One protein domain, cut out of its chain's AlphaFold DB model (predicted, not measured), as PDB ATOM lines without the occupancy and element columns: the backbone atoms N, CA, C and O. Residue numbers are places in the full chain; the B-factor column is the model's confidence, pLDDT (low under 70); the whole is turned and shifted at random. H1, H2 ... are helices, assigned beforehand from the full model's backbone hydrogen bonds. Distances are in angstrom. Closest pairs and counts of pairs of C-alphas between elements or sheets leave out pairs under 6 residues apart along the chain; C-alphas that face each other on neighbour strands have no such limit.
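AT A GLANCE: This is residues 536 to 594 and 692 to 719 of the 728 residues of an uncharacterized protein of Gonium pectorale (UniProt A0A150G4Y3). Look first for a long helix, H2, with two more long helices packed on it: H4 runs back along it at a small angle, and H1 folds back from its beginning and crosses it more steeply. H1 and H4 stay apart from each other, and the short helix H3 sits at the far end of H2. You have 87 residues with four named helices, in the order H1, H2, H3, H4, and no named strand; the class is all helix. The whole is loose, with a radius of gyration of the C-alphas of 15.0 A, and elongated, spanning 47 by 27 by 19 A.

HOW THE PARTS SIT: Begin with H2, residues 562 to 587. H4, residues 693 to 716, touches it, and their closest C-alphas, those of Tyr 576 and Ala 706, are 5.5 A apart. The two run opposite ways at a shallow tilt of 27 degrees. Now look at H1, residues 536 to 557, which forms a helical hairpin with H2. It touches H2 with residues 540 to 550 alone, against residues 564 to 575 of H2; the closest C-alphas, those of Ile 547 and Leu 568, are 6.2 A apart. H1 and H2 run opposite ways at a steep tilt of 43 degrees. H3, residues 589 to 594, is close to H2 but not clearly touching, with the C-alphas of Leu 585 and Gly 591 the closest at 5.7 A. H3 is apart from H1 and from H4. Every O i to N i+4 pair is within hydrogen-bond range in H1, H2 and H3; in H4 it is 18 of 20.

IN THESE COORDINATES: Find C-alpha 562 at (-24.624, -3.057, 10.656); from there H2 runs 36.6 A to C-alpha 587. H1 starts at C-alpha 536, (-37.623, -26.108, 1.460), and is 31.6 A long. H3 has six residues. H4 runs 35.9 A to C-alpha 716 at (-33.402, -5.117, 15.406).

THE WHOLE: The C-alphas farthest apart, those of Ser 557 and Glu 593, are 48.3 A apart. Residues 595 to 691 are not printed, and C-alphas 594 and 692 are 9.3 A apart across this cut. The links H1 to H2 and H2 to H3 are tight. The model's pLDDT is under 70 at residues 536 to 538, 692 to 697 and 719.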
ATOM      1  N   ALA A 536     -36.978 -27.045   0.535       53.69
ATOM      2  CA  ALA A 536     -37.623 -26.108   1.460       53.69
ATOM      3  C   ALA A 536     -37.383 -26.486   2.935       53.69
ATOM      4  O   ALA A 536     -37.371 -25.605   3.794       53.69
ATOM      5  N   ARG A 537     -37.145 -27.772   3.230       54.97
ATOM      6  CA  ARG A 537     -36.790 -28.242   4.581       54.97
ATOM      7  C   ARG A 537     -35.358 -27.839   4.942       54.97
ATOM      8  O   ARG A 537     -35.143 -27.300   6.025       54.97
ATOM      9  N   THR A 538     -34.410 -28.011   4.016       64.44
ATOM     10  CA  THR A 538     -33.015 -27.571   4.212       64.44
ATOM     11  C   THR A 538     -32.928 -26.058   4.411       64.44
ATOM     12  O   THR A 538     -32.307 -25.614   5.371       64.44
ATOM     13  N   ALA A 539     -33.650 -25.267   3.608       71.81
ATOM     14  CA  ALA A 539     -33.663 -23.807   3.725       71.81
ATOM     15  C   ALA A 539     -34.118 -23.302   5.113       71.81
ATOM     16  O   ALA A 539     -33.555 -22.339   5.630       71.81
ATOM     17  N   ALA A 540     -35.104 -23.950   5.745       70.69
ATOM     18  CA  ALA A 540     -35.549 -23.581   7.093       70.69
ATOM     19  C   ALA A 540     -34.511 -23.941   8.176       70.69
ATOM     20  O   ALA A 540     -34.299 -23.168   9.113       70.69
ATOM     21  N   ALA A 541     -33.835 -25.086   8.041       73.00
ATOM     22  CA  ALA A 541     -32.751 -25.486   8.939       73.00
ATOM     23  C   ALA A 541     -31.532 -24.552   8.811       73.00
ATOM     24  O   ALA A 541     -31.017 -24.070   9.822       73.00
ATOM     25  N   GLU A 542     -31.138 -24.217   7.578       79.06
ATOM     26  CA  GLU A 542     -30.083 -23.245   7.265       79.06
ATOM     27  C   GLU A 542     -30.397 -21.860   7.854       79.06
ATOM     28  O   GLU A 542     -29.537 -21.258   8.497       79.06
ATOM     29  N   GLN A 543     -31.641 -21.376   7.727       79.81
ATOM     30  CA  GLN A 543     -32.086 -20.115   8.342       79.81
ATOM     31  C   GLN A 543     -31.977 -20.139   9.873       79.81
ATOM     32  O   GLN A 543     -31.443 -19.201  10.464       79.81
ATOM     33  N   MET A 544     -32.430 -21.210  10.534       77.88
ATOM     34  CA  MET A 544     -32.300 -21.335  11.994       77.88
ATOM     35  C   MET A 544     -30.832 -21.410  12.443       77.88
ATOM     36  O   MET A 544     -30.473 -20.828  13.469       77.88
ATOM     37  N   GLN A 545     -29.970 -22.083  11.677       84.06
ATOM     38  CA  GLN A 545     -28.537 -22.160  11.962       84.06
ATOM     39  C   GLN A 545     -27.839 -20.804  11.766       84.06
ATOM     40  O   GLN A 545     -27.023 -20.416  12.608       84.06
ATOM     41  N   ALA A 546     -28.198 -20.051  10.723       81.38
ATOM     42  CA  ALA A 546     -27.681 -18.708  10.474       81.38
ATOM     43  C   ALA A 546     -28.083 -17.729  11.595       81.38
ATOM     44  O   ALA A 546     -27.201 -17.113  12.200       81.38
ATOM     45  N   ILE A 547     -29.366 -17.701  11.984       84.81
ATOM     46  CA  ILE A 547     -29.865 -16.911  13.126       84.81
ATOM     47  C   ILE A 547     -29.139 -17.306  14.425       84.81
ATOM     48  O   ILE A 547     -28.697 -16.438  15.177       84.81
ATOM     49  N   SER A 548     -28.947 -18.605  14.677       83.56
ATOM     50  CA  SER A 548     -28.222 -19.104  15.857       83.56
ATOM     51  C   SER A 548     -26.758 -18.643  15.893       83.56
ATOM     52  O   SER A 548     -26.267 -18.192  16.935       83.56
ATOM     53  N   SER A 549     -26.063 -18.685  14.752       84.75
ATOM     54  CA  SER A 549     -24.672 -18.227  14.647       84.75
ATOM     55  C   SER A 549     -24.540 -16.712  14.846       84.75
ATOM     56  O   SER A 549     -23.685 -16.278  15.617       84.75
ATOM     57  N   ALA A 550     -25.442 -15.913  14.267       81.38
ATOM     58  CA  ALA A 550     -25.478 -14.463  14.437       81.38
ATOM     59  C   ALA A 550     -25.811 -14.047  15.884       81.38
ATOM     60  O   ALA A 550     -25.165 -13.158  16.436       81.38
ATOM     61  N   LEU A 551     -26.747 -14.731  16.551       83.31
ATOM     62  CA  LEU A 551     -27.031 -14.507  17.976       83.31
ATOM     63  C   LEU A 551     -25.863 -14.935  18.881       83.31
ATOM     64  O   LEU A 551     -25.609 -14.295  19.903       83.31
ATOM     65  N   THR A 552     -25.122 -15.976  18.498       85.06
ATOM     66  CA  THR A 552     -23.895 -16.391  19.197       85.06
ATOM     67  C   THR A 552     -22.781 -15.357  19.015       85.06
ATOM     68  O   THR A 552     -22.112 -15.010  19.989       85.06
ATOM     69  N   ALA A 553     -22.627 -14.800  17.809       78.44
ATOM     70  CA  ALA A 553     -21.718 -13.690  17.545       78.44
ATOM     71  C   ALA A 553     -22.094 -12.461  18.390       78.44
ATOM     72  O   ALA A 553     -21.242 -11.966  19.122       78.44
ATOM     73  N   LEU A 554     -23.374 -12.056  18.404       85.06
ATOM     74  CA  LEU A 554     -23.886 -10.959  19.239       85.06
ATOM     75  C   LEU A 554     -23.570 -11.162  20.728       85.06
ATOM     76  O   LEU A 554     -23.173 -10.223  21.419       85.06
ATOM     77  N   ALA A 555     -23.739 -12.387  21.230       81.44
ATOM     78  CA  ALA A 555     -23.459 -12.733  22.620       81.44
ATOM     79  C   ALA A 555     -21.954 -12.732  22.955       81.44
ATOM     80  O   ALA A 555     -21.598 -12.482  24.108       81.44
ATOM     81  N   GLY A 556     -21.087 -13.012  21.975       88.06
ATOM     82  CA  GLY A 556     -19.632 -13.021  22.132       88.06
ATOM     83  C   GLY A 556     -18.968 -11.650  21.957       88.06
ATOM     84  O   GLY A 556     -18.043 -11.330  22.698       88.06
ATOM     85  N   SER A 557     -19.431 -10.836  21.004       87.12
ATOM     86  CA  SER A 557     -18.865  -9.512  20.699       87.12
ATOM     87  C   SER A 557     -19.536  -8.361  21.454       87.12
ATOM     88  O   SER A 557     -18.933  -7.301  21.607       87.12
ATOM     89  N   GLY A 558     -20.794  -8.529  21.876       89.12
ATOM     90  CA  GLY A 558     -21.636  -7.448  22.400       89.12
ATOM     91  C   GLY A 558     -22.129  -6.449  21.342       89.12
ATOM     92  O   GLY A 558     -22.900  -5.554  21.679       89.12
ATOM     93  N   ALA A 559     -21.717  -6.595  20.079       85.69
ATOM     94  CA  ALA A 559     -22.084  -5.722  18.967       85.69
ATOM     95  C   ALA A 559     -22.063  -6.495  17.637       85.69
ATOM     96  O   ALA A 559     -21.059  -7.126  17.297       85.69
ATOM     97  N   LEU A 560     -23.152  -6.426  16.868       89.38
ATOM     98  CA  LEU A 560     -23.172  -6.885  15.475       89.38
ATOM     99  C   LEU A 560     -22.694  -5.768  14.545       89.38
ATOM    100  O   LEU A 560     -22.932  -4.589  14.822       89.38
ATOM    101  N   ALA A 561     -22.057  -6.124  13.428       89.25
ATOM    102  CA  ALA A 561     -21.840  -5.151  12.366       89.25
ATOM    103  C   ALA A 561     -23.200  -4.736  11.761       89.25
ATOM    104  O   ALA A 561     -24.122  -5.552  11.737       89.25
ATOM    105  N   PRO A 562     -23.353  -3.505  11.233       87.19
ATOM    106  CA  PRO A 562     -24.624  -3.057  10.656       87.19
ATOM    107  C   PRO A 562     -25.148  -3.965   9.533       87.19
ATOM    108  O   PRO A 562     -26.348  -4.206   9.453       87.19
ATOM    109  N   ASN A 563     -24.244  -4.521   8.718       89.25
ATOM    110  CA  ASN A 563     -24.587  -5.469   7.656       89.25
ATOM    111  C   ASN A 563     -25.127  -6.782   8.246       89.25
ATOM    112  O   ASN A 563     -26.216  -7.208   7.884       89.25
ATOM    113  N   ASP A 564     -24.419  -7.367   9.217       89.19
ATOM    114  CA  ASP A 564     -24.839  -8.594   9.905       89.19
ATOM    115  C   ASP A 564     -26.186  -8.411  10.625       89.19
ATOM    116  O   ASP A 564     -26.984  -9.342  10.703       89.19
ATOM    117  N   ALA A 565     -26.458  -7.211  11.156       89.12
ATOM    118  CA  ALA A 565     -27.732  -6.874  11.791       89.12
ATOM    119  C   ALA A 565     -28.880  -6.820  10.773       89.12
ATOM    120  O   ALA A 565     -29.965  -7.331  11.053       89.12
ATOM    121  N   GLN A 566     -28.630  -6.261   9.588       91.69
ATOM    122  CA  GLN A 566     -29.590  -6.227   8.487       91.69
ATOM    123  C   GLN A 566     -29.844  -7.630   7.905       91.69
ATOM    124  O   GLN A 566     -30.999  -7.993   7.663       91.69
ATOM    125  N   ASP A 567     -28.802  -8.450   7.753       91.25
ATOM    126  CA  ASP A 567     -28.927  -9.843   7.314       91.25
ATOM    127  C   ASP A 567     -29.693 -10.680   8.350       91.25
ATOM    128  O   ASP A 567     -30.662 -11.357   7.992       91.25
ATOM    129  N   LEU A 568     -29.347 -10.569   9.639       91.50
ATOM    130  CA  LEU A 568     -30.071 -11.216  10.737       91.50
ATOM    131  C   LEU A 568     -31.541 -10.779  10.784       91.50
ATOM    132  O   LEU A 568     -32.420 -11.621  10.976       91.50
ATOM    133  N   GLN A 569     -31.828  -9.490  10.574       93.12
ATOM    134  CA  GLN A 569     -33.200  -8.998  10.481       93.12
ATOM    135  C   GLN A 569     -33.935  -9.662   9.309       93.12
ATOM    136  O   GLN A 569     -35.016 -10.207   9.513       93.12
ATOM    137  N   SER A 570     -33.334  -9.701   8.115       94.19
ATOM    138  CA  SER A 570     -33.958 -10.305   6.929       94.19
ATOM    139  C   SER A 570     -34.271 -11.799   7.111       94.19
ATOM    140  O   SER A 570     -35.347 -12.262   6.726       94.19
ATOM    141  N   GLN A 571     -33.378 -12.546   7.771       92.88
ATOM    142  CA  GLN A 571     -33.579 -13.959   8.107       92.88
ATOM    143  C   GLN A 571     -34.674 -14.137   9.166       92.88
ATOM    144  O   GLN A 571     -35.508 -15.035   9.054       92.88
ATOM    145  N   THR A 572     -34.708 -13.255  10.169       90.31
ATOM    146  CA  THR A 572     -35.733 -13.241  11.223       90.31
ATOM    147  C   THR A 572     -37.116 -12.924  10.641       90.31
ATOM    148  O   THR A 572     -38.088 -13.602  10.969       90.31
ATOM    149  N   ASP A 573     -37.213 -11.961   9.722       93.00
ATOM    150  CA  ASP A 573     -38.456 -11.609   9.025       93.00
ATOM    151  C   ASP A 573     -38.935 -12.738   8.093       93.00
ATOM    152  O   ASP A 573     -40.130 -13.048   8.059       93.00
ATOM    153  N   ALA A 574     -38.018 -13.421   7.396       91.94
ATOM    154  CA  ALA A 574     -38.340 -14.603   6.590       91.94
ATOM    155  C   ALA A 574     -38.868 -15.768   7.453       91.94
ATOM    156  O   ALA A 574     -39.891 -16.372   7.113       91.94
ATOM    157  N   LEU A 575     -38.227 -16.038   8.597       90.69
ATOM    158  CA  LEU A 575     -38.664 -17.049   9.565       90.69
ATOM    159  C   LEU A 575     -40.016 -16.688  10.201       90.69
ATOM    160  O   LEU A 575     -40.870 -17.555  10.387       90.69
ATOM    161  N   TYR A 576     -40.258 -15.410  10.502       92.38
ATOM    162  CA  TYR A 576     -41.566 -14.954  10.974       92.38
ATOM    163  C   TYR A 576     -42.651 -15.171   9.911       92.38
ATOM    164  O   TYR A 576     -43.747 -15.640  10.226       92.38
ATOM    165  N   GLY A 577     -42.335 -14.885   8.644       93.81
ATOM    166  CA  GLY A 577     -43.214 -15.141   7.506       93.81
ATOM    167  C   GLY A 577     -43.617 -16.612   7.386       93.81
ATOM    168  O   GLY A 577     -44.812 -16.908   7.297       93.81
ATOM    169  N   SER A 578     -42.652 -17.535   7.447       92.81
ATOM    170  CA  SER A 578     -42.915 -18.978   7.338       92.81
ATOM    171  C   SER A 578     -43.670 -19.535   8.552       92.81
ATOM    172  O   SER A 578     -44.659 -20.249   8.373       92.81
ATOM    173  N   LEU A 579     -43.311 -19.140   9.780       89.00
ATOM    174  CA  LEU A 579     -44.052 -19.519  10.993       89.00
ATOM    175  C   LEU A 579     -45.496 -18.993  10.973       89.00
ATOM    176  O   LEU A 579     -46.422 -19.704  11.368       89.00
ATOM    177  N   ARG A 580     -45.722 -17.772  10.467       92.75
ATOM    178  CA  ARG A 580     -47.068 -17.201  10.317       92.75
ATOM    179  C   ARG A 580     -47.894 -17.940   9.262       92.75
ATOM    180  O   ARG A 580     -49.078 -18.173   9.502       92.75
ATOM    181  N   GLN A 581     -47.293 -18.332   8.138       91.81
ATOM    182  CA  GLN A 581     -47.951 -19.163   7.121       91.81
ATOM    183  C   GLN A 581     -48.317 -20.544   7.680       91.81
ATOM    184  O   GLN A 581     -49.457 -20.979   7.527       91.81
ATOM    185  N   LEU A 582     -47.401 -21.198   8.402       90.88
ATOM    186  CA  LEU A 582     -47.657 -22.483   9.059       90.88
ATOM    187  C   LEU A 582     -48.780 -22.370  10.103       90.88
ATOM    188  O   LEU A 582     -49.703 -23.184  10.113       90.88
ATOM    189  N   HIS A 583     -48.766 -21.322  10.931       91.19
ATOM    190  CA  HIS A 583     -49.850 -21.046  11.876       91.19
ATOM    191  C   HIS A 583     -51.196 -20.837  11.164       91.19
ATOM    192  O   HIS A 583     -52.203 -21.408  11.580       91.19
ATOM    193  N   GLN A 584     -51.231 -20.055  10.079       90.69
ATOM    194  CA  GLN A 584     -52.439 -19.848   9.268       90.69
ATOM    195  C   GLN A 584     -52.933 -21.139   8.605       90.69
ATOM    196  O   GLN A 584     -54.140 -21.338   8.509       90.69
ATOM    197  N   LEU A 585     -52.036 -22.041   8.203       92.06
ATOM    198  CA  LEU A 585     -52.406 -23.347   7.661       92.06
ATOM    199  C   LEU A 585     -53.012 -24.257   8.743       92.06
ATOM    200  O   LEU A 585     -54.036 -24.893   8.504       92.06
ATOM    201  N   MET A 586     -52.447 -24.256   9.955       89.75
ATOM    202  CA  MET A 586     -52.945 -25.050  11.089       89.75
ATOM    203  C   MET A 586     -54.205 -24.487  11.766       89.75
ATOM    204  O   MET A 586     -54.900 -25.242  12.453       89.75
ATOM    205  N   THR A 587     -54.484 -23.184  11.643       90.44
ATOM    206  CA  THR A 587     -55.633 -22.507  12.292       90.44
ATOM    207  C   THR A 587     -56.722 -22.034  11.328       90.44
ATOM    208  O   THR A 587     -57.844 -21.792  11.764       90.44
ATOM    209  N   GLY A 588     -56.421 -21.917  10.033       89.88
ATOM    210  CA  GLY A 588     -57.382 -21.561   8.989       89.88
ATOM    211  C   GLY A 588     -58.312 -22.713   8.581       89.88
ATOM    212  O   GLY A 588     -58.258 -23.791   9.174       89.88
ATOM    213  N   PRO A 589     -59.145 -22.522   7.537       86.31
ATOM    214  CA  PRO A 589     -60.168 -23.492   7.124       86.31
ATOM    215  C   PRO A 589     -59.616 -24.899   6.851       86.31
ATOM    216  O   PRO A 589     -60.127 -25.861   7.412       86.31
ATOM    217  N   LYS A 590     -58.493 -25.012   6.124       79.12
ATOM    218  CA  LYS A 590     -57.790 -26.293   5.912       79.12
ATOM    219  C   LYS A 590     -57.375 -26.962   7.233       79.12
ATOM    220  O   LYS A 590     -57.525 -28.165   7.404       79.12
ATOM    221  N   GLY A 591     -56.901 -26.186   8.208       85.19
ATOM    222  CA  GLY A 591     -56.604 -26.680   9.554       85.19
ATOM    223  C   GLY A 591     -57.853 -27.140  10.311       85.19
ATOM    224  O   GLY A 591     -57.791 -28.119  11.049       85.19
ATOM    225  N   ALA A 592     -58.999 -26.487  10.109       80.06
ATOM    226  CA  ALA A 592     -60.279 -26.905  10.681       80.06
ATOM    227  C   ALA A 592     -60.817 -28.203  10.040       80.06
ATOM    228  O   ALA A 592     -61.350 -29.054  10.752       80.06
ATOM    229  N   GLU A 593     -60.601 -28.409   8.739       81.00
ATOM    230  CA  GLU A 593     -60.904 -29.658   8.016       81.00
ATOM    231  C   GLU A 593     -60.037 -30.841   8.496       81.00
ATOM    232  O   GLU A 593     -60.499 -31.981   8.531       81.00
ATOM    233  N   LEU A 594     -58.801 -30.579   8.940       75.31
ATOM    234  CA  LEU A 594     -57.909 -31.577   9.553       75.31
ATOM    235  C   LEU A 594     -58.180 -31.824  11.055       75.31
ATOM    236  O   LEU A 594     -57.784 -32.862  11.590       75.31
ATOM    237  N   THR A 692     -54.088 -35.127  15.713       65.69
ATOM    238  CA  THR A 692     -54.292 -35.627  17.084       65.69
ATOM    239  C   THR A 692     -54.188 -34.491  18.120       65.69
ATOM    240  O   THR A 692     -53.564 -33.468  17.836       65.69
ATOM    241  N   PRO A 693     -54.680 -34.659  19.366       53.09
ATOM    242  CA  PRO A 693     -54.542 -33.639  20.413       53.09
ATOM    243  C   PRO A 693     -53.097 -33.183  20.689       53.09
ATOM    244  O   PRO A 693     -52.891 -32.055  21.132       53.09
ATOM    245  N   LYS A 694     -52.088 -34.018  20.386       58.06
ATOM    246  CA  LYS A 694     -50.668 -33.626  20.446       58.06
ATOM    247  C   LYS A 694     -50.339 -32.512  19.445       58.06
ATOM    248  O   LYS A 694     -49.557 -31.624  19.759       58.06
ATOM    249  N   ASN A 695     -50.976 -32.523  18.277       61.50
ATOM    250  CA  ASN A 695     -50.727 -31.581  17.188       61.50
ATOM    251  C   ASN A 695     -51.429 -30.228  17.423       61.50
ATOM    252  O   ASN A 695     -51.042 -29.226  16.827       61.50
ATOM    253  N   CYS A 696     -52.422 -30.169  18.320       58.28
ATOM    254  CA  CYS A 696     -53.004 -28.904  18.775       58.28
ATOM    255  C   CYS A 696     -52.007 -28.085  19.610       58.28
ATOM    256  O   CYS A 696     -51.920 -26.876  19.413       58.28
ATOM    257  N   LEU A 697     -51.209 -28.739  20.468       62.50
ATOM    258  CA  LEU A 697     -50.132 -28.082  21.223       62.50
ATOM    259  C   LEU A 697     -49.084 -27.478  20.275       62.50
ATOM    260  O   LEU A 697     -48.697 -26.327  20.445       62.50
ATOM    261  N   CYS A 698     -48.734 -28.190  19.196       77.75
ATOM    262  CA  CYS A 698     -47.829 -27.673  18.166       77.75
ATOM    263  C   CYS A 698     -48.325 -26.361  17.524       77.75
ATOM    264  O   CYS A 698     -47.507 -25.546  17.102       77.75
ATOM    265  N   ALA A 699     -49.641 -26.123  17.449       72.44
ATOM    266  CA  ALA A 699     -50.173 -24.874  16.906       72.44
ATOM    267  C   ALA A 699     -49.978 -23.683  17.859       72.44
ATOM    268  O   ALA A 699     -49.652 -22.587  17.400       72.44
ATOM    269  N   GLU A 700     -50.126 -23.903  19.168       79.69
ATOM    270  CA  GLU A 700     -49.843 -22.901  20.202       79.69
ATOM    271  C   GLU A 700     -48.334 -22.620  20.305       79.69
ATOM    272  O   GLU A 700     -47.929 -21.456  20.333       79.69
ATOM    273  N   ASP A 701     -47.498 -23.661  20.243       81.12
ATOM    274  CA  ASP A 701     -46.035 -23.534  20.232       81.12
ATOM    275  C   ASP A 701     -45.541 -22.734  19.010       81.12
ATOM    276  O   ASP A 701     -44.709 -21.834  19.146       81.12
ATOM    277  N   VAL A 702     -46.081 -22.992  17.811       81.06
ATOM    278  CA  VAL A 702     -45.749 -22.224  16.592       81.06
ATOM    279  C   VAL A 702     -46.227 -20.771  16.686       81.06
ATOM    280  O   VAL A 702     -45.500 -19.872  16.258       81.06
ATOM    281  N   ALA A 703     -47.395 -20.506  17.284       80.38
ATOM    282  CA  ALA A 703     -47.857 -19.138  17.540       80.38
ATOM    283  C   ALA A 703     -46.914 -18.386  18.496       80.38
ATOM    284  O   ALA A 703     -46.562 -17.228  18.252       80.38
ATOM    285  N   TRP A 704     -46.465 -19.055  19.561       89.81
ATOM    286  CA  TRP A 704     -45.529 -18.502  20.538       89.81
ATOM    287  C   TRP A 704     -44.147 -18.232  19.926       89.81
ATOM    288  O   TRP A 704     -43.604 -17.137  20.097       89.81
ATOM    289  N   MET A 705     -43.613 -19.173  19.137       82.00
ATOM    290  CA  MET A 705     -42.364 -18.980  18.392       82.00
ATOM    291  C   MET A 705     -42.466 -17.810  17.406       82.00
ATOM    292  O   MET A 705     -41.578 -16.960  17.387       82.00
ATOM    293  N   ALA A 706     -43.566 -17.692  16.654       82.00
ATOM    294  CA  ALA A 706     -43.794 -16.547  15.770       82.00
ATOM    295  C   ALA A 706     -43.804 -15.213  16.545       82.00
ATOM    296  O   ALA A 706     -43.239 -14.222  16.082       82.00
ATOM    297  N   GLY A 707     -44.395 -15.187  17.745       85.31
ATOM    298  CA  GLY A 707     -44.374 -14.022  18.636       85.31
ATOM    299  C   GLY A 707     -42.965 -13.621  19.091       85.31
ATOM    300  O   GLY A 707     -42.635 -12.433  19.080       85.31
ATOM    301  N   LEU A 708     -42.114 -14.594  19.439       84.12
ATOM    302  CA  LEU A 708     -40.713 -14.339  19.795       84.12
ATOM    303  C   LEU A 708     -39.899 -13.797  18.616       84.12
ATOM    304  O   LEU A 708     -39.200 -12.798  18.773       84.12
ATOM    305  N   VAL A 709     -40.012 -14.427  17.443       86.94
ATOM    306  CA  VAL A 709     -39.283 -14.019  16.230       86.94
ATOM    307  C   VAL A 709     -39.699 -12.601  15.803       86.94
ATOM    308  O   VAL A 709     -38.838 -11.777  15.501       86.94
ATOM    309  N   HIS A 710     -40.988 -12.254  15.899       86.56
ATOM    310  CA  HIS A 710     -41.468 -10.882  15.661       86.56
ATOM    311  C   HIS A 710     -40.920  -9.859  16.664       86.56
ATOM    312  O   HIS A 710     -40.547  -8.750  16.285       86.56
ATOM    313  N   SER A 711     -40.853 -10.223  17.949       84.12
ATOM    314  CA  SER A 711     -40.263  -9.367  18.988       84.12
ATOM    315  C   SER A 711     -38.774  -9.114  18.730       84.12
ATOM    316  O   SER A 711     -38.298  -7.987  18.872       84.12
ATOM    317  N   LEU A 712     -38.049 -10.143  18.276       84.12
ATOM    318  CA  LEU A 712     -36.638 -10.039  17.917       84.12
ATOM    319  C   LEU A 712     -36.437  -9.144  16.687       84.12
ATOM    320  O   LEU A 712     -35.630  -8.223  16.758       84.12
ATOM    321  N   SER A 713     -37.227  -9.326  15.622       88.06
ATOM    322  CA  SER A 713     -37.198  -8.441  14.444       88.06
ATOM    323  C   SER A 713     -37.470  -6.978  14.816       88.06
ATOM    324  O   SER A 713     -36.672  -6.103  14.481       88.06
ATOM    325  N   ARG A 714     -38.513  -6.689  15.613       86.44
ATOM    326  CA  ARG A 714     -38.759  -5.318  16.106       86.44
ATOM    327  C   ARG A 714     -37.597  -4.746  16.923       86.44
ATOM    328  O   ARG A 714     -37.356  -3.548  16.852       86.44
ATOM    329  N   SER A 715     -36.903  -5.574  17.703       82.81
ATOM    330  CA  SER A 715     -35.734  -5.152  18.488       82.81
ATOM    331  C   SER A 715     -34.540  -4.791  17.591       82.81
ATOM    332  O   SER A 715     -33.774  -3.894  17.932       82.81
ATOM    333  N   LEU A 716     -34.400  -5.450  16.433       84.94
ATOM    334  CA  LEU A 716     -33.402  -5.117  15.406       84.94
ATOM    335  C   LEU A 716     -33.780  -3.860  14.594       84.94
ATOM    336  O   LEU A 716     -32.893  -3.162  14.122       84.94
ATOM    337  N   GLN A 717     -35.076  -3.545  14.478       85.12
ATOM    338  CA  GLN A 717     -35.595  -2.327  13.829       85.12
ATOM    339  C   GLN A 717     -35.461  -1.050  14.690       85.12
ATOM    340  O   GLN A 717     -35.824   0.035  14.231       85.12
ATOM    341  N   GLY A 718     -34.980  -1.160  15.936       83.19
ATOM    342  CA  GLY A 718     -34.638  -0.008  16.779       83.19
ATOM    343  C   GLY A 718     -33.528   0.855  16.160       83.19
ATOM    344  O   GLY A 718     -32.783   0.381  15.308       83.19
ATOM    345  N   GLU A 719     -33.434   2.129  16.562       61.66
ATOM    346  CA  GLU A 719     -32.637   3.137  15.839       61.66
ATOM    347  C   GLU A 719     -31.203   2.700  15.457       61.66
ATOM    348  O   GLU A 719     -30.488   2.115  16.284       61.66
TER     349      GLU A 719